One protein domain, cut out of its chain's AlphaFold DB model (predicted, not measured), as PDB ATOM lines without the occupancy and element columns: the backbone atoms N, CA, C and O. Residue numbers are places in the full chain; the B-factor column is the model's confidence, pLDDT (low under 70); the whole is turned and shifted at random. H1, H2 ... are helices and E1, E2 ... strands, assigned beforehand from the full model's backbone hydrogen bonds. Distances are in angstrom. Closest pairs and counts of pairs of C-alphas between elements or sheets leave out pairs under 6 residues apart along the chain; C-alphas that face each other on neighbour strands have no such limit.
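This is residues 120 to 192 and 271 to 319 of the 320 residues of the protein "F420H2:quinone oxidoreductase" of Barnesiella viscericola DSM 18177 (UniProt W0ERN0). Short helices H1, H3 and H4 pack round H5, a small twisted sheet of E1, E2 and E3 lies to one side, and H6 sticks out as an arm with residues 307 to 317 free. The printed part has 122 residues, with six named helices and three named strands in the order H1 H2 E1 E2 E3 H3 H4 H5 H6. The class is mixed; the antiparallel sheet, order E1 E2 E3, is a meander, each strand the antiparallel neighbour of the one before. The whole is loose, with a radius of gyration of the C-alphas of 17.1 A and spans of 53 by 38 by 23 A.

H1, residues 120 to 130, only grazes the sheet. H2, residues 135 to 138, is on it at a height of 8.4 A. E1, residues 139 to 146, forms a hairpin with E2, residues 156 to 163; N 143 and O 158 are within hydrogen-bond range at 2.9 A. E2 forms another with E3, residues 166 to 174; N 159 and O 171 are within range at 2.8 A. H3, residues 179 to 185, touches the hub H5, residues 288 to 296, at a steep tilt of 45 degrees, the closest C-alphas being Gly 183 and Ser 296, 5.4 A. H1 touches H5 at 64 degrees, steep, closest C-alphas Tyr 125 and Val 288, 6.2 A. H4, residues 275 to 282, forms a helical hairpin with H5, closest C-alphas Phe 278 and Asn 295, 6.9 A. H6, residues 300 to 317, touches no helix. Every O i to N i+4 pair is within range in H1, H3, H4, H5 and H6; H2 is too short.

H1 begins at C-alpha 120 (19.324, 29.682, -9.615). E3 spans 23.7 A. H6 spans 25.8 A to C-alpha 317 (20.841, 18.547, 32.264).

Residues 193 to 270 are not printed; C-alphas 192 and 271 are 8.4 A apart. Of the links printed whole, none is long. Residues 312 to 319 are under pLDDT 70.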
ATOM      1  N   GLY A 120      20.397  28.725  -9.341       97.06
ATOM      2  CA  GLY A 120      19.324  29.682  -9.615       97.06
ATOM      3  C   GLY A 120      18.745  30.280  -8.331       97.06
ATOM      4  O   GLY A 120      18.648  31.501  -8.192       97.06
ATOM      5  N   ILE A 121      18.434  29.429  -7.349       97.81
ATOM      6  CA  ILE A 121      17.961  29.870  -6.030       97.81
ATOM      7  C   ILE A 121      19.038  30.662  -5.311       97.81
ATOM      8  O   ILE A 121      18.725  31.685  -4.713       97.81
ATOM      9  N   TRP A 122      20.295  30.219  -5.375       96.94
ATOM     10  CA  TRP A 122      21.406  30.924  -4.742       96.94
ATOM     11  C   TRP A 122      21.540  32.364  -5.240       96.94
ATOM     12  O   TRP A 122      21.581  33.288  -4.431       96.94
ATOM     13  N   ARG A 123      21.520  32.577  -6.561       94.88
ATOM     14  CA  ARG A 123      21.603  33.924  -7.146       94.88
ATOM     15  C   ARG A 123      20.443  34.815  -6.709       94.88
ATOM     16  O   ARG A 123      20.664  35.964  -6.341       94.88
ATOM     17  N   ARG A 124      19.213  34.291  -6.715       95.25
ATOM     18  CA  ARG A 124      18.040  35.055  -6.263       95.25
ATOM     19  C   ARG A 124      18.062  35.322  -4.763       95.25
ATOM     20  O   ARG A 124      17.654  36.399  -4.345       95.25
ATOM     21  N   TYR A 125      18.554  34.369  -3.974       96.00
ATOM     22  CA  TYR A 125      18.710  34.525  -2.534       96.00
ATOM     23  C   TYR A 125      19.713  35.632  -2.218       96.00
ATOM     24  O   TYR A 125      19.394  36.496  -1.416       96.00
ATOM     25  N   LEU A 126      20.875  35.660  -2.881       94.56
ATOM     26  CA  LEU A 126      21.858  36.731  -2.696       94.56
ATOM     27  C   LEU A 126      21.310  38.101  -3.100       94.56
ATOM     28  O   LEU A 126      21.449  39.050  -2.337       94.56
ATOM     29  N   HIS A 127      20.644  38.185  -4.256       93.12
ATOM     30  CA  HIS A 127      20.008  39.424  -4.702       93.12
ATOM     31  C   HIS A 127      18.983  39.942  -3.682       93.12
ATOM     32  O   HIS A 127      18.939  41.135  -3.413       93.12
ATOM     33  N   GLU A 128      18.165  39.065  -3.092       94.19
ATOM     34  CA  GLU A 128      17.165  39.464  -2.093       94.19
ATOM     35  C   GLU A 128      17.768  39.747  -0.707       94.19
ATOM     36  O   GLU A 128      17.325  40.669  -0.033       94.19
ATOM     37  N   ALA A 129      18.765  38.969  -0.275       92.69
ATOM     38  CA  ALA A 129      19.366  39.085   1.053       92.69
ATOM     39  C   ALA A 129      20.287  40.306   1.187       92.69
ATOM     40  O   ALA A 129      20.355  40.891   2.264       92.69
ATOM     41  N   VAL A 130      20.999  40.668   0.115       90.56
ATOM     42  CA  VAL A 130      21.903  41.828   0.091       90.56
ATOM     43  C   VAL A 130      21.206  43.065  -0.481       90.56
ATOM     44  O   VAL A 130      21.372  44.158   0.053       90.56
ATOM     45  N   GLY A 131      20.373  42.896  -1.512       83.88
ATOM     46  CA  GLY A 131      19.670  43.991  -2.183       83.88
ATOM     47  C   GLY A 131      20.550  44.810  -3.139       83.88
ATOM     48  O   GLY A 131      21.776  44.794  -3.064       83.88
ATOM     49  N   GLY A 132      19.905  45.553  -4.045       76.12
ATOM     50  CA  GLY A 132      20.565  46.455  -5.000       76.12
ATOM     51  C   GLY A 132      20.957  45.803  -6.332       76.12
ATOM     52  O   GLY A 132      21.172  44.594  -6.415       76.12
ATOM     53  N   ALA A 133      21.047  46.613  -7.394       73.56
ATOM     54  CA  ALA A 133      21.424  46.145  -8.734       73.56
ATOM     55  C   ALA A 133      22.859  45.580  -8.769       73.56
ATOM     56  O   ALA A 133      23.099  44.546  -9.394       73.56
ATOM     57  N   ASP A 134      23.763  46.188  -7.995       80.50
ATOM     58  CA  ASP A 134      25.201  45.890  -7.991       80.50
ATOM     59  C   ASP A 134      25.622  45.001  -6.808       80.50
ATOM     60  O   ASP A 134      26.780  45.000  -6.391       80.50
ATOM     61  N   TYR A 135      24.692  44.230  -6.227       84.88
ATOM     62  CA  TYR A 135      24.970  43.394  -5.046       84.88
ATOM     63  C   TYR A 135      26.168  42.452  -5.247       84.88
ATOM     64  O   TYR A 135      26.863  42.113  -4.295       84.88
ATOM     65  N   LYS A 136      26.420  42.020  -6.490       87.19
ATOM     66  CA  LYS A 136      27.543  41.137  -6.828       87.19
ATOM     67  C   LYS A 136      28.890  41.819  -6.631       87.19
ATOM     68  O   LYS A 136      29.797  41.180  -6.112       87.19
ATOM     69  N   ASP A 137      28.993  43.088  -7.010       87.69
ATOM     70  CA  ASP A 137      30.235  43.860  -6.924       87.69
ATOM     71  C   ASP A 137      30.526  44.288  -5.483       87.69
ATOM     72  O   ASP A 137      31.675  44.517  -5.104       87.69
ATOM     73  N   GLN A 138      29.484  44.342  -4.649       87.88
ATOM     74  CA  GLN A 138      29.607  44.632  -3.225       87.88
ATOM     75  C   GLN A 138      30.149  43.440  -2.430       87.88
ATOM     76  O   GLN A 138      30.872  43.655  -1.461       87.88
ATOM     77  N   ILE A 139      29.808  42.199  -2.792       92.69
ATOM     78  CA  ILE A 139      30.169  41.010  -2.004       92.69
ATOM     79  C   ILE A 139      31.662  40.696  -2.144       92.69
ATOM     80  O   ILE A 139      32.155  40.384  -3.224       92.69
ATOM     81  N   THR A 140      32.369  40.664  -1.016       93.06
ATOM     82  CA  THR A 140      33.786  40.272  -0.945       93.06
ATOM     83  C   THR A 140      33.998  38.877  -0.376       93.06
ATOM     84  O   THR A 140      35.055  38.289  -0.582       93.06
ATOM     85  N   GLY A 141      33.023  38.334   0.357       94.12
ATOM     86  CA  GLY A 141      33.166  37.025   0.984       94.12
ATOM     87  C   GLY A 141      31.849  36.458   1.492       94.12
ATOM     88  O   GLY A 141      30.981  37.190   1.967       94.12
ATOM     89  N   ILE A 142      31.715  35.136   1.402       94.88
ATOM     90  CA  ILE A 142      30.555  34.388   1.883       94.88
ATOM     91  C   ILE A 142      31.056  33.205   2.699       94.88
ATOM     92  O   ILE A 142      31.765  32.340   2.189       94.88
ATOM     93  N   GLU A 143      30.632  33.136   3.954       94.38
ATOM     94  CA  GLU A 143      30.942  32.039   4.856       94.38
ATOM     95  C   GLU A 143      29.654  31.319   5.239       94.38
ATOM     96  O   GLU A 143      28.807  31.837   5.962       94.38
ATOM     97  N   PHE A 144      29.517  30.070   4.802       91.62
ATOM     98  CA  PHE A 144      28.386  29.233   5.206       91.62
ATOM     99  C   PHE A 144      28.487  28.745   6.656       91.62
ATOM    100  O   PHE A 144      27.509  28.224   7.195       91.62
ATOM    101  N   ARG A 145      29.676  28.867   7.262       88.44
ATOM    102  CA  ARG A 145      30.001  28.368   8.599       88.44
ATOM    103  C   ARG A 145      30.970  29.287   9.343       88.44
ATOM    104  O   ARG A 145      32.094  28.898   9.644       88.44
ATOM    105  N   ASN A 146      30.511  30.484   9.678       90.62
ATOM    106  CA  ASN A 146      31.230  31.378  10.573       90.62
ATOM    107  C   ASN A 146      30.996  30.965  12.038       90.62
ATOM    108  O   ASN A 146      29.852  30.883  12.493       90.62
ATOM    109  N   LYS A 147      32.072  30.672  12.776       87.81
ATOM    110  CA  LYS A 147      32.005  30.120  14.143       87.81
ATOM    111  C   LYS A 147      32.251  31.151  15.249       87.81
ATOM    112  O   LYS A 147      32.043  30.822  16.411       87.81
ATOM    113  N   TYR A 148      32.655  32.382  14.922       83.25
ATOM    114  CA  TYR A 148      33.120  33.358  15.920       83.25
ATOM    115  C   TYR A 148      32.070  33.702  16.983       83.25
ATOM    116  O   TYR A 148      32.417  33.887  18.144       83.25
ATOM    117  N   LEU A 149      30.790  33.769  16.602       78.62
ATOM    118  CA  LEU A 149      29.710  34.151  17.519       78.62
ATOM    119  C   LEU A 149      29.036  32.963  18.220       78.62
ATOM    120  O   LEU A 149      28.452  33.139  19.286       78.62
ATOM    121  N   GLY A 150      29.049  31.776  17.608       77.38
ATOM    122  CA  GLY A 150      28.182  30.660  18.012       77.38
ATOM    123  C   GLY A 150      28.849  29.287  18.062       77.38
ATOM    124  O   GLY A 150      28.150  28.294  18.263       77.38
ATOM    125  N   GLY A 151      30.165  29.210  17.862       81.69
ATOM    126  CA  GLY A 151      30.903  27.949  17.864       81.69
ATOM    127  C   GLY A 151      30.543  27.033  16.691       81.69
ATOM    128  O   GLY A 151      29.820  27.408  15.761       81.69
ATOM    129  N   TRP A 152      31.068  25.808  16.703       81.06
ATOM    130  CA  TRP A 152      30.855  24.843  15.623       81.06
ATOM    131  C   TRP A 152      29.436  24.274  15.591       81.06
ATOM    132  O   TRP A 152      28.955  23.944  14.511       81.06
ATOM    133  N   LYS A 153      28.723  24.196  16.722       79.94
ATOM    134  CA  LYS A 153      27.322  23.733  16.724       79.94
ATOM    135  C   LYS A 153      26.305  24.788  16.305       79.94
ATOM    136  O   LYS A 153      25.285  24.434  15.719       79.94
ATOM    137  N   ASN A 154      26.545  26.062  16.607       85.38
ATOM    138  CA  ASN A 154      25.608  27.148  16.311       85.38
ATOM    139  C   ASN A 154      26.235  28.203  15.389       85.38
ATOM    140  O   ASN A 154      26.052  29.403  15.579       85.38
ATOM    141  N   PHE A 155      26.955  27.733  14.366       87.06
ATOM    142  CA  PHE A 155      27.576  28.590  13.362       87.06
ATOM    143  C   PHE A 155      26.548  29.445  12.611       87.06
ATOM    144  O   PHE A 155      25.372  29.078  12.451       87.06
ATOM    145  N   SER A 156      27.033  30.569  12.101       92.06
ATOM    146  CA  SER A 156      26.271  31.521  11.304       92.06
ATOM    147  C   SER A 156      26.644  31.446   9.830       92.06
ATOM    148  O   SER A 156      27.776  31.139   9.465       92.06
ATOM    149  N   PHE A 157      25.663  31.740   8.990       94.00
ATOM    150  CA  PHE A 157      25.868  32.136   7.610       94.00
ATOM    151  C   PHE A 157      26.167  33.638   7.590       94.00
ATOM    152  O   PHE A 157      25.419  34.411   8.192       94.00
ATOM    153  N   LEU A 158      27.246  34.036   6.923       94.31
ATOM    154  CA  LEU A 158      27.755  35.404   6.898       94.31
ATOM    155  C   LEU A 158      28.056  35.832   5.458       94.31
ATOM    156  O   LEU A 158      28.713  35.106   4.714       94.31
ATOM    157  N   ILE A 159      27.608  37.031   5.090       94.50
ATOM    158  CA  ILE A 159      27.994  37.731   3.864       94.50
ATOM    159  C   ILE A 159      28.735  39.002   4.268       94.50
ATOM    160  O   ILE A 159      28.234  39.808   5.057       94.50
ATOM    161  N   THR A 160      29.919  39.180   3.699       94.00
ATOM    162  CA  THR A 160      30.744  40.382   3.837       94.00
ATOM    163  C   THR A 160      30.860  41.088   2.498       94.00
ATOM    164  O   THR A 160      30.802  40.454   1.438       94.00
ATOM    165  N   GLY A 161      31.020  42.402   2.544       91.94
ATOM    166  CA  GLY A 161      31.179  43.209   1.351       91.94
ATOM    167  C   GLY A 161      31.687  44.608   1.636       91.94
ATOM    168  O   GLY A 161      31.904  44.972   2.791       91.94
ATOM    169  N   LYS A 162      31.883  45.385   0.573       87.88
ATOM    170  CA  LYS A 162      32.366  46.762   0.650       87.88
ATOM    171  C   LYS A 162      31.212  47.750   0.656       87.88
ATOM    172  O   LYS A 162      30.327  47.697  -0.195       87.88
ATOM    173  N   THR A 163      31.264  48.704   1.575       76.88
ATOM    174  CA  THR A 163      30.413  49.895   1.548       76.88
ATOM    175  C   THR A 163      31.303  51.103   1.796       76.88
ATOM    176  O   THR A 163      31.886  51.205   2.873       76.88
ATOM    177  N   ASN A 164      31.412  52.001   0.812       74.81
ATOM    178  CA  ASN A 164      32.303  53.172   0.858       74.81
ATOM    179  C   ASN A 164      33.761  52.793   1.198       74.81
ATOM    180  O   ASN A 164      34.331  53.318   2.147       74.81
ATOM    181  N   ASP A 165      34.325  51.826   0.465       72.88
ATOM    182  CA  ASP A 165      35.697  51.300   0.617       72.88
ATOM    183  C   ASP A 165      36.040  50.581   1.940       72.88
ATOM    184  O   ASP A 165      37.137  50.040   2.079       72.88
ATOM    185  N   GLU A 166      35.092  50.448   2.870       78.62
ATOM    186  CA  GLU A 166      35.255  49.648   4.089       78.62
ATOM    187  C   GLU A 166      34.606  48.264   3.953       78.62
ATOM    188  O   GLU A 166      33.456  48.141   3.522       78.62
ATOM    189  N   ASN A 167      35.311  47.212   4.387       84.31
ATOM    190  CA  ASN A 167      34.729  45.874   4.520       84.31
ATOM    191  C   ASN A 167      33.778  45.829   5.724       84.31
ATOM    192  O   ASN A 167      34.184  46.089   6.858       84.31
ATOM    193  N   LYS A 168      32.522  45.445   5.492       89.94
ATOM    194  CA  LYS A 168      31.478  45.314   6.514       89.94
ATOM    195  C   LYS A 168      30.702  44.011   6.365       89.94
ATOM    196  O   LYS A 168      30.700  43.356   5.322       89.94
ATOM    197  N   VAL A 169      30.027  43.639   7.448       91.19
ATOM    198  CA  VAL A 169      29.036  42.562   7.445       91.19
ATOM    199  C   VAL A 169      27.773  43.081   6.766       91.19
ATOM    200  O   VAL A 169      27.119  43.975   7.297       91.19
ATOM    201  N   LEU A 170      27.435  42.515   5.610       89.44
ATOM    202  CA  LEU A 170      26.211  42.849   4.879       89.44
ATOM    203  C   LEU A 170      25.012  42.071   5.424       89.44
ATOM    204  O   LEU A 170      23.904  42.591   5.497       89.44
ATOM    205  N   TYR A 171      25.231  40.814   5.816       91.31
ATOM    206  CA  TYR A 171      24.170  39.939   6.300       91.31
ATOM    207  C   TYR A 171      24.740  38.829   7.185       91.31
ATOM    208  O   TYR A 171      25.757  38.230   6.844       91.31
ATOM    209  N   SER A 172      24.084  38.527   8.307       92.75
ATOM    210  CA  SER A 172      24.487  37.439   9.203       92.75
ATOM    211  C   SER A 172      23.285  36.822   9.907       92.75
ATOM    212  O   SER A 172      22.504  37.523  10.547       92.75
ATOM    213  N   GLU A 173      23.154  35.499   9.830       93.25
ATOM    214  CA  GLU A 173      22.153  34.742  10.581       93.25
ATOM    215  C   GLU A 173      22.688  33.376  11.003       93.25
ATOM    216  O   GLU A 173      23.368  32.694  10.241       93.25
ATOM    217  N   THR A 174      22.298  32.903  12.189       91.50
ATOM    218  CA  THR A 174      22.544  31.509  12.599       91.50
ATOM    219  C   THR A 174      21.960  30.542  11.568       91.50
ATOM    220  O   THR A 174      20.827  30.750  11.116       91.50
ATOM    221  N   HIS A 175      22.661  29.449  11.258       87.75
ATOM    222  CA  HIS A 175      22.249  28.496  10.217       87.75
ATOM    223  C   HIS A 175      20.811  27.965  10.383       87.75
ATOM    224  O   HIS A 175      20.127  27.707   9.397       87.75
ATOM    225  N   GLY A 176      20.326  27.825  11.625       87.25
ATOM    226  CA  GLY A 176      18.966  27.362  11.915       87.25
ATOM    227  C   GLY A 176      17.863  28.383  11.602       87.25
ATOM    228  O   GLY A 176      16.716  27.989  11.394       87.25
ATOM    229  N   LYS A 177      18.188  29.681  11.558       90.69
ATOM    230  CA  LYS A 177      17.257  30.761  11.174       90.69
ATOM    231  C   LYS A 177      17.317  31.036   9.674       90.69
ATOM    232  O   LYS A 177      16.265  31.153   9.039       90.69
ATOM    233  N   ASN A 178      18.527  30.995   9.122       94.81
ATOM    234  CA  ASN A 178      18.808  31.287   7.728       94.81
ATOM    235  C   ASN A 178      17.932  30.473   6.762       94.81
ATOM    236  O   ASN A 178      17.957  29.238   6.749       94.81
ATOM    237  N   ALA A 179      17.134  31.174   5.953       95.75
ATOM    238  CA  ALA A 179      16.179  30.546   5.045       95.75
ATOM    239  C   ALA A 179      16.875  29.646   4.014       95.75
ATOM    240  O   ALA A 179      16.437  28.514   3.803       95.75
ATOM    241  N   TYR A 180      17.988  30.103   3.428       96.88
ATOM    242  CA  TYR A 180      18.758  29.309   2.473       96.88
ATOM    243  C   TYR A 180      19.278  28.019   3.125       96.88
ATOM    244  O   TYR A 180      18.979  26.917   2.675       96.88
ATOM    245  N   MET A 181      19.935  28.108   4.279       95.31
ATOM    246  CA  MET A 181      20.409  26.920   4.993       95.31
ATOM    247  C   MET A 181      19.275  25.954   5.349       95.31
ATOM    248  O   MET A 181      19.420  24.744   5.160       95.31
ATOM    249  N   ARG A 182      18.108  26.451   5.779       94.56
ATOM    250  CA  ARG A 182      16.936  25.598   6.045       94.56
ATOM    251  C   ARG A 182      16.416  24.886   4.796       94.56
ATOM    252  O   ARG A 182      16.069  23.704   4.861       94.56
ATOM    253  N   GLY A 183      16.353  25.569   3.656       96.12
ATOM    254  CA  GLY A 183      15.948  24.955   2.390       96.12
ATOM    255  C   GLY A 183      16.946  23.896   1.917       96.12
ATOM    256  O   GLY A 183      16.554  22.782   1.567       96.12
ATOM    257  N   PHE A 184      18.241  24.201   1.998       95.94
ATOM    258  CA  PHE A 184      19.317  23.283   1.638       95.94
ATOM    259  C   PHE A 184      19.322  22.015   2.508       95.94
ATOM    260  O   PHE A 184      19.262  20.897   1.987       95.94
ATOM    261  N   LEU A 185      19.309  22.172   3.836       92.81
ATOM    262  CA  LEU A 185      19.355  21.060   4.793       92.81
ATOM    263  C   LEU A 185      18.071  20.210   4.798       92.81
ATOM    264  O   LEU A 185      18.102  19.052   5.212       92.81
ATOM    265  N   SER A 186      16.951  20.744   4.299       93.38
ATOM    266  CA  SER A 186      15.711  19.983   4.064       93.38
ATOM    267  C   SER A 186      15.658  19.292   2.695       93.38
ATOM    268  O   SER A 186      14.657  18.657   2.368       93.38
ATOM    269  N   ASN A 187      16.732  19.361   1.904       95.31
ATOM    270  CA  ASN A 187      16.836  18.807   0.551       95.31
ATOM    271  C   ASN A 187      15.854  19.425  -0.462       95.31
ATOM    272  O   ASN A 187      15.522  18.774  -1.459       95.31
ATOM    273  N   LEU A 188      15.353  20.641  -0.207       96.62
ATOM    274  CA  LEU A 188      14.255  21.252  -0.966       96.62
ATOM    275  C   LEU A 188      14.598  21.477  -2.439       96.62
ATOM    276  O   LEU A 188      13.731  21.328  -3.292       96.62
ATOM    277  N   TYR A 189      15.856  21.799  -2.723       97.56
ATOM    278  CA  TYR A 189      16.308  22.235  -4.040       97.56
ATOM    279  C   TYR A 189      17.715  21.736  -4.375       97.56
ATOM    280  O   TYR A 189      18.555  22.458  -4.915       97.56
ATOM    281  N   LEU A 190      17.992  20.484  -4.021       97.19
ATOM    282  CA  LEU A 190      19.219  19.835  -4.464       97.19
ATOM    283  C   LEU A 190      19.133  19.502  -5.958       97.19
ATOM    284  O   LEU A 190      18.034  19.302  -6.501       97.19
ATOM    285  N   ARG A 191      20.303  19.383  -6.595       96.81
ATOM    286  CA  ARG A 191      20.437  18.864  -7.960       96.81
ATOM    287  C   ARG A 191      19.710  17.524  -8.058       96.81
ATOM    288  O   ARG A 191      19.929  16.681  -7.185       96.81
ATOM    289  N   PRO A 192      18.907  17.272  -9.107       95.94
ATOM    290  CA  PRO A 192      18.186  16.009  -9.267       95.94
ATOM    291  C   PRO A 192      19.060  14.758  -9.081       95.94
ATOM    292  O   PRO A 192      18.671  13.833  -8.369       95.94
ATOM    293  N   SER A 271      14.071  13.075  -1.923       92.69
ATOM    294  CA  SER A 271      13.608  14.374  -2.412       92.69
ATOM    295  C   SER A 271      12.588  14.972  -1.459       92.69
ATOM    296  O   SER A 271      11.696  14.280  -0.966       92.69
ATOM    297  N   HIS A 272      12.697  16.277  -1.224       94.38
ATOM    298  CA  HIS A 272      11.718  16.968  -0.406       94.38
ATOM    299  C   HIS A 272      10.322  16.868  -1.055       94.38
ATOM    300  O   HIS A 272      10.198  17.141  -2.255       94.38
ATOM    301  N   PRO A 273       9.253  16.546  -0.299       93.88
ATOM    302  CA  PRO A 273       7.913  16.355  -0.865       93.88
ATOM    303  C   PRO A 273       7.371  17.584  -1.603       93.88
ATOM    304  O   PRO A 273       6.610  17.461  -2.557       93.88
ATOM    305  N   LYS A 274       7.776  18.786  -1.174       95.50
ATOM    306  CA  LYS A 274       7.349  20.052  -1.788       95.50
ATOM    307  C   LYS A 274       8.242  20.528  -2.939       95.50
ATOM    308  O   LYS A 274       7.955  21.582  -3.483       95.50
ATOM    309  N   ARG A 275       9.302  19.800  -3.322       95.62
ATOM    310  CA  ARG A 275      10.272  20.250  -4.340       95.62
ATOM    311  C   ARG A 275       9.608  20.642  -5.661       95.62
ATOM    312  O   ARG A 275       9.865  21.725  -6.167       95.62
ATOM    313  N   LYS A 276       8.747  19.774  -6.204       95.12
ATOM    314  CA  LYS A 276       8.059  20.029  -7.482       95.12
ATOM    315  C   LYS A 276       7.246  21.328  -7.417       95.12
ATOM    316  O   LYS A 276       7.492  22.245  -8.188       95.12
ATOM    317  N   LYS A 277       6.375  21.436  -6.409       95.19
ATOM    318  CA  LYS A 277       5.573  22.640  -6.149       95.19
ATOM    319  C   LYS A 277       6.435  23.887  -5.916       95.19
ATOM    320  O   LYS A 277       6.058  24.976  -6.324       95.19
ATOM    321  N   PHE A 278       7.576  23.735  -5.246       97.25
ATOM    322  CA  PHE A 278       8.505  24.829  -4.987       97.25
ATOM    323  C   PHE A 278       9.057  25.410  -6.296       97.25
ATOM    324  O   PHE A 278       8.992  26.620  -6.477       97.25
ATOM    325  N   PHE A 279       9.524  24.571  -7.229       96.81
ATOM    326  CA  PHE A 279      10.033  25.052  -8.520       96.81
ATOM    327  C   PHE A 279       8.925  25.564  -9.455       96.81
ATOM    328  O   PHE A 279       9.138  26.560 -10.132       96.81
ATOM    329  N   GLU A 280       7.705  25.015  -9.404       95.50
ATOM    330  CA  GLU A 280       6.536  25.581 -10.117       95.50
ATOM    331  C   GLU A 280       6.200  27.024  -9.682       95.50
ATOM    332  O   GLU A 280       5.603  27.796 -10.439       95.50
ATOM    333  N   GLN A 281       6.551  27.382  -8.443       96.38
ATOM    334  CA  GLN A 281       6.349  28.713  -7.866       96.38
ATOM    335  C   GLN A 281       7.584  29.609  -7.986       96.38
ATOM    336  O   GLN A 281       7.445  30.826  -7.861       96.38
ATOM    337  N   PHE A 282       8.763  29.029  -8.212       96.25
ATOM    338  CA  PHE A 282      10.040  29.731  -8.182       96.25
ATOM    339  C   PHE A 282      10.057  30.882  -9.187       96.25
ATOM    340  O   PHE A 282      10.204  32.025  -8.774       96.25
ATOM    341  N   ASP A 283       9.767  30.640 -10.463       89.56
ATOM    342  CA  ASP A 283       9.830  31.686 -11.499       89.56
ATOM    343  C   ASP A 283       8.826  32.830 -11.296       89.56
ATOM    344  O   ASP A 283       9.026  33.940 -11.782       89.56
ATOM    345  N   LYS A 284       7.747  32.577 -10.550       92.62
ATOM    346  CA  LYS A 284       6.641  33.523 -10.337       92.62
ATOM    347  C   LYS A 284       6.728  34.253  -9.000       92.62
ATOM    348  O   LYS A 284       5.949  35.173  -8.757       92.62
ATOM    349  N   CYS A 285       7.603  33.821  -8.091       94.44
ATOM    350  CA  CYS A 285       7.651  34.402  -6.757       94.44
ATOM    351  C   CYS A 285       8.312  35.782  -6.792       94.44
ATOM    352  O   CYS A 285       9.341  35.967  -7.437       94.44
ATOM    353  N   SER A 286       7.769  36.739  -6.041       93.38
ATOM    354  CA  SER A 286       8.412  38.041  -5.827       93.38
ATOM    355  C   SER A 286       9.547  37.971  -4.798       93.38
ATOM    356  O   SER A 286      10.523  38.698  -4.918       93.38
ATOM    357  N   SER A 287       9.445  37.057  -3.826       96.62
ATOM    358  CA  SER A 287      10.440  36.812  -2.774       96.62
ATOM    359  C   SER A 287      10.797  35.326  -2.733       96.62
ATOM    360  O   SER A 287       9.940  34.477  -2.461       96.62
ATOM    361  N   VAL A 288      12.061  35.005  -3.019       96.94
ATOM    362  CA  VAL A 288      12.596  33.647  -2.897       96.94
ATOM    363  C   VAL A 288      12.802  33.277  -1.431       96.94
ATOM    364  O   VAL A 288      12.554  32.127  -1.072       96.94
ATOM    365  N   ILE A 289      13.173  34.227  -0.563       96.69
ATOM    366  CA  ILE A 289      13.335  33.969   0.877       96.69
ATOM    367  C   ILE A 289      12.012  33.459   1.448       96.69
ATOM    368  O   ILE A 289      11.964  32.340   1.960       96.69
ATOM    369  N   LYS A 290      10.914  34.205   1.262       96.56
ATOM    370  CA  LYS A 290       9.580  33.807   1.738       96.56
ATOM    371  C   LYS A 290       9.138  32.462   1.159       96.56
ATOM    372  O   LYS A 290       8.632  31.610   1.891       96.56
ATOM    373  N   LEU A 291       9.383  32.231  -0.136       97.38
ATOM    374  CA  LEU A 291       9.072  30.956  -0.786       97.38
ATOM    375  C   LEU A 291       9.809  29.781  -0.123       97.38
ATOM    376  O   LEU A 291       9.205  28.730   0.121       97.38
ATOM    377  N   ILE A 292      11.098  29.945   0.194       97.00
ATOM    378  CA  ILE A 292      11.885  28.932   0.906       97.00
ATOM    379  C   ILE A 292      11.316  28.712   2.305       97.00
ATOM    380  O   ILE A 292      11.150  27.563   2.718       97.00
ATOM    381  N   GLU A 293      10.986  29.768   3.043       94.56
ATOM    382  CA  GLU A 293      10.456  29.637   4.399       94.56
ATOM    383  C   GLU A 293       9.143  28.856   4.448       94.56
ATOM    384  O   GLU A 293       8.991  27.949   5.268       94.56
ATOM    385  N   ASP A 294       8.209  29.149   3.550       93.31
ATOM    386  CA  ASP A 294       6.903  28.487   3.511       93.31
ATOM    387  C   ASP A 294       6.996  27.007   3.098       93.31
ATOM    388  O   ASP A 294       6.179  26.163   3.500       93.31
ATOM    389  N   ASN A 295       8.051  26.651   2.362       93.75
ATOM    390  CA  ASN A 295       8.284  25.288   1.900       93.75
ATOM    391  C   ASN A 295       9.239  24.477   2.790       93.75
ATOM    392  O   ASN A 295       9.134  23.252   2.779       93.75
ATOM    393  N   SER A 296      10.078  25.118   3.610       89.44
ATOM    394  CA  SER A 296      11.047  24.466   4.513       89.44
ATOM    395  C   SER A 296      10.605  24.405   5.981       89.44
ATOM    396  O   SER A 296      11.239  23.722   6.786       89.44
ATOM    397  N   LYS A 297       9.510  25.086   6.361       80.50
ATOM    398  CA  LYS A 297       8.940  25.017   7.720       80.50
ATOM    399  C   LYS A 297       8.648  23.554   8.110       80.50
ATOM    400  O   LYS A 297       7.850  22.897   7.431       80.50
ATOM    401  N   PRO A 298       9.228  23.045   9.219       72.00
ATOM    402  CA  PRO A 298       8.931  21.703   9.698       72.00
ATOM    403  C   PRO A 298       7.438  21.560   9.989       72.00
ATOM    404  O   PRO A 298       6.797  22.489  10.489       72.00
ATOM    405  N   THR A 299       6.878  20.385   9.702       74.19
ATOM    406  CA  THR A 299       5.465  20.112   9.993       74.19
ATOM    407  C   THR A 299       5.186  20.251  11.488       74.19
ATOM    408  O   THR A 299       6.081  20.089  12.321       74.19
ATOM    409  N   PHE A 300       3.928  20.509  11.852       75.62
ATOM    410  CA  PHE A 300       3.524  20.622  13.257       75.62
ATOM    411  C   PHE A 300       3.974  19.413  14.096       75.62
ATOM    412  O   PHE A 300       4.525  19.590  15.179       75.62
ATOM    413  N   LYS A 301       3.849  18.194  13.549       72.00
ATOM    414  CA  LYS A 301       4.320  16.954  14.192       72.00
ATOM    415  C   LYS A 301       5.823  16.983  14.491       72.00
ATOM    416  O   LYS A 301       6.232  16.626  15.592       72.00
ATOM    417  N   ILE A 302       6.643  17.434  13.538       72.50
ATOM    418  CA  ILE A 302       8.098  17.542  13.722       72.50
ATOM    419  C   ILE A 302       8.429  18.630  14.747       72.50
ATOM    420  O   ILE A 302       9.247  18.403  15.631       72.50
ATOM    421  N   ARG A 303       7.759  19.788  14.686       76.44
ATOM    422  CA  ARG A 303       7.942  20.871  15.668       76.44
ATOM    423  C   ARG A 303       7.613  20.407  17.085       76.44
ATOM    424  O   ARG A 303       8.372  20.699  18.005       76.44
ATOM    425  N   LEU A 304       6.518  19.663  17.247       77.81
ATOM    426  CA  LEU A 304       6.103  19.104  18.529       77.81
ATOM    427  C   LEU A 304       7.124  18.081  19.043       77.81
ATOM    428  O   LEU A 304       7.578  18.203  20.178       77.81
ATOM    429  N   ARG A 305       7.565  17.141  18.195       75.75
ATOM    430  CA  ARG A 305       8.606  16.158  18.544       75.75
ATOM    431  C   ARG A 305       9.917  16.828  18.956       75.75
ATOM    432  O   ARG A 305      10.489  16.467  19.977       75.75
ATOM    433  N   ASN A 306      10.371  17.826  18.200       74.44
ATOM    434  CA  ASN A 306      11.599  18.558  18.510       74.44
ATOM    435  C   ASN A 306      11.477  19.323  19.834       74.44
ATOM    436  O   ASN A 306      12.424  19.334  20.616       74.44
ATOM    437  N   LYS A 307      10.305  19.907  20.124       78.06
ATOM    438  CA  LYS A 307      10.038  20.579  21.402       78.06
ATOM    439  C   LYS A 307      10.059  19.595  22.576       78.06
ATOM    440  O   LYS A 307      10.660  19.908  23.597       78.06
ATOM    441  N   ILE A 308       9.472  18.407  22.418       77.88
ATOM    442  CA  ILE A 308       9.516  17.337  23.430       77.88
ATOM    443  C   ILE A 308      10.962  16.883  23.672       77.88
ATOM    444  O   ILE A 308      11.409  16.846  24.814       77.88
ATOM    445  N   ASN A 309      11.726  16.615  22.609       70.94
ATOM    446  CA  ASN A 309      13.133  16.215  22.720       70.94
ATOM    447  C   ASN A 309      13.988  17.281  23.421       70.94
ATOM    448  O   ASN A 309      14.807  16.945  24.274       70.94
ATOM    449  N   TYR A 310      13.776  18.558  23.098       73.69
ATOM    450  CA  TYR A 310      14.456  19.674  23.754       73.69
ATOM    451  C   TYR A 310      14.129  19.747  25.253       73.69
ATOM    452  O   TYR A 310      15.034  19.891  26.074       73.69
ATOM    453  N   LEU A 311      12.853  19.601  25.629       75.56
ATOM    454  CA  LEU A 311      12.434  19.574  27.035       75.56
ATOM    455  C   LEU A 311      13.055  18.389  27.789       75.56
ATOM    456  O   LEU A 311      13.562  18.578  28.894       75.56
ATOM    457  N   ASN A 312      13.110  17.209  27.165       68.88
ATOM    458  CA  ASN A 312      13.751  16.023  27.736       68.88
ATOM    459  C   ASN A 312      15.258  16.234  27.957       68.88
ATOM    460  O   ASN A 312      15.766  15.932  29.034       68.88
ATOM    461  N   GLN A 313      15.976  16.808  26.986       62.44
ATOM    462  CA  GLN A 313      17.399  17.139  27.146       62.44
ATOM    463  C   GLN A 313      17.633  18.169  28.256       62.44
ATOM    464  O   GLN A 313      18.589  18.043  29.024       62.44
ATOM    465  N   LYS A 314      16.751  19.170  28.378       65.44
ATOM    466  CA  LYS A 314      16.833  20.177  29.441       65.44
ATOM    467  C   LYS A 314      16.602  19.548  30.819       65.44
ATOM    468  O   LYS A 314      17.361  19.831  31.736       65.44
ATOM    469  N   MET A 315      15.631  18.642  30.951       56.28
ATOM    470  CA  MET A 315      15.389  17.894  32.191       56.28
ATOM    471  C   MET A 315      16.562  16.991  32.595       56.28
ATOM    472  O   MET A 315      16.850  16.881  33.781       56.28
ATOM    473  N   ILE A 316      17.252  16.366  31.636       54.75
ATOM    474  CA  ILE A 316      18.436  15.534  31.911       54.75
ATOM    475  C   ILE A 316      19.613  16.396  32.395       54.75
ATOM    476  O   ILE A 316      20.294  16.011  33.340       54.75
ATOM    477  N   LYS A 317      19.817  17.586  31.811       50.88
ATOM    478  CA  LYS A 317      20.841  18.547  32.264       50.88
ATOM    479  C   LYS A 317      20.573  19.143  33.650       50.88
ATOM    480  O   LYS A 317      21.525  19.534  34.297       50.88
ATOM    481  N   PHE A 318      19.317  19.214  34.095       47.09
ATOM    482  CA  PHE A 318      18.954  19.669  35.447       47.09
ATOM    483  C   PHE A 318      19.098  18.580  36.527       47.09
ATOM    484  O   PHE A 318      18.948  18.878  37.707       47.09
ATOM    485  N   LYS A 319      19.337  17.320  36.135       43.53
ATOM    486  CA  LYS A 319      19.527  16.175  37.046       43.53
ATOM    487  C   LYS A 319      20.996  15.760  37.227       43.53
ATOM    488  O   LYS A 319      21.248  14.796  37.944       43.53
TER     489      LYS A 319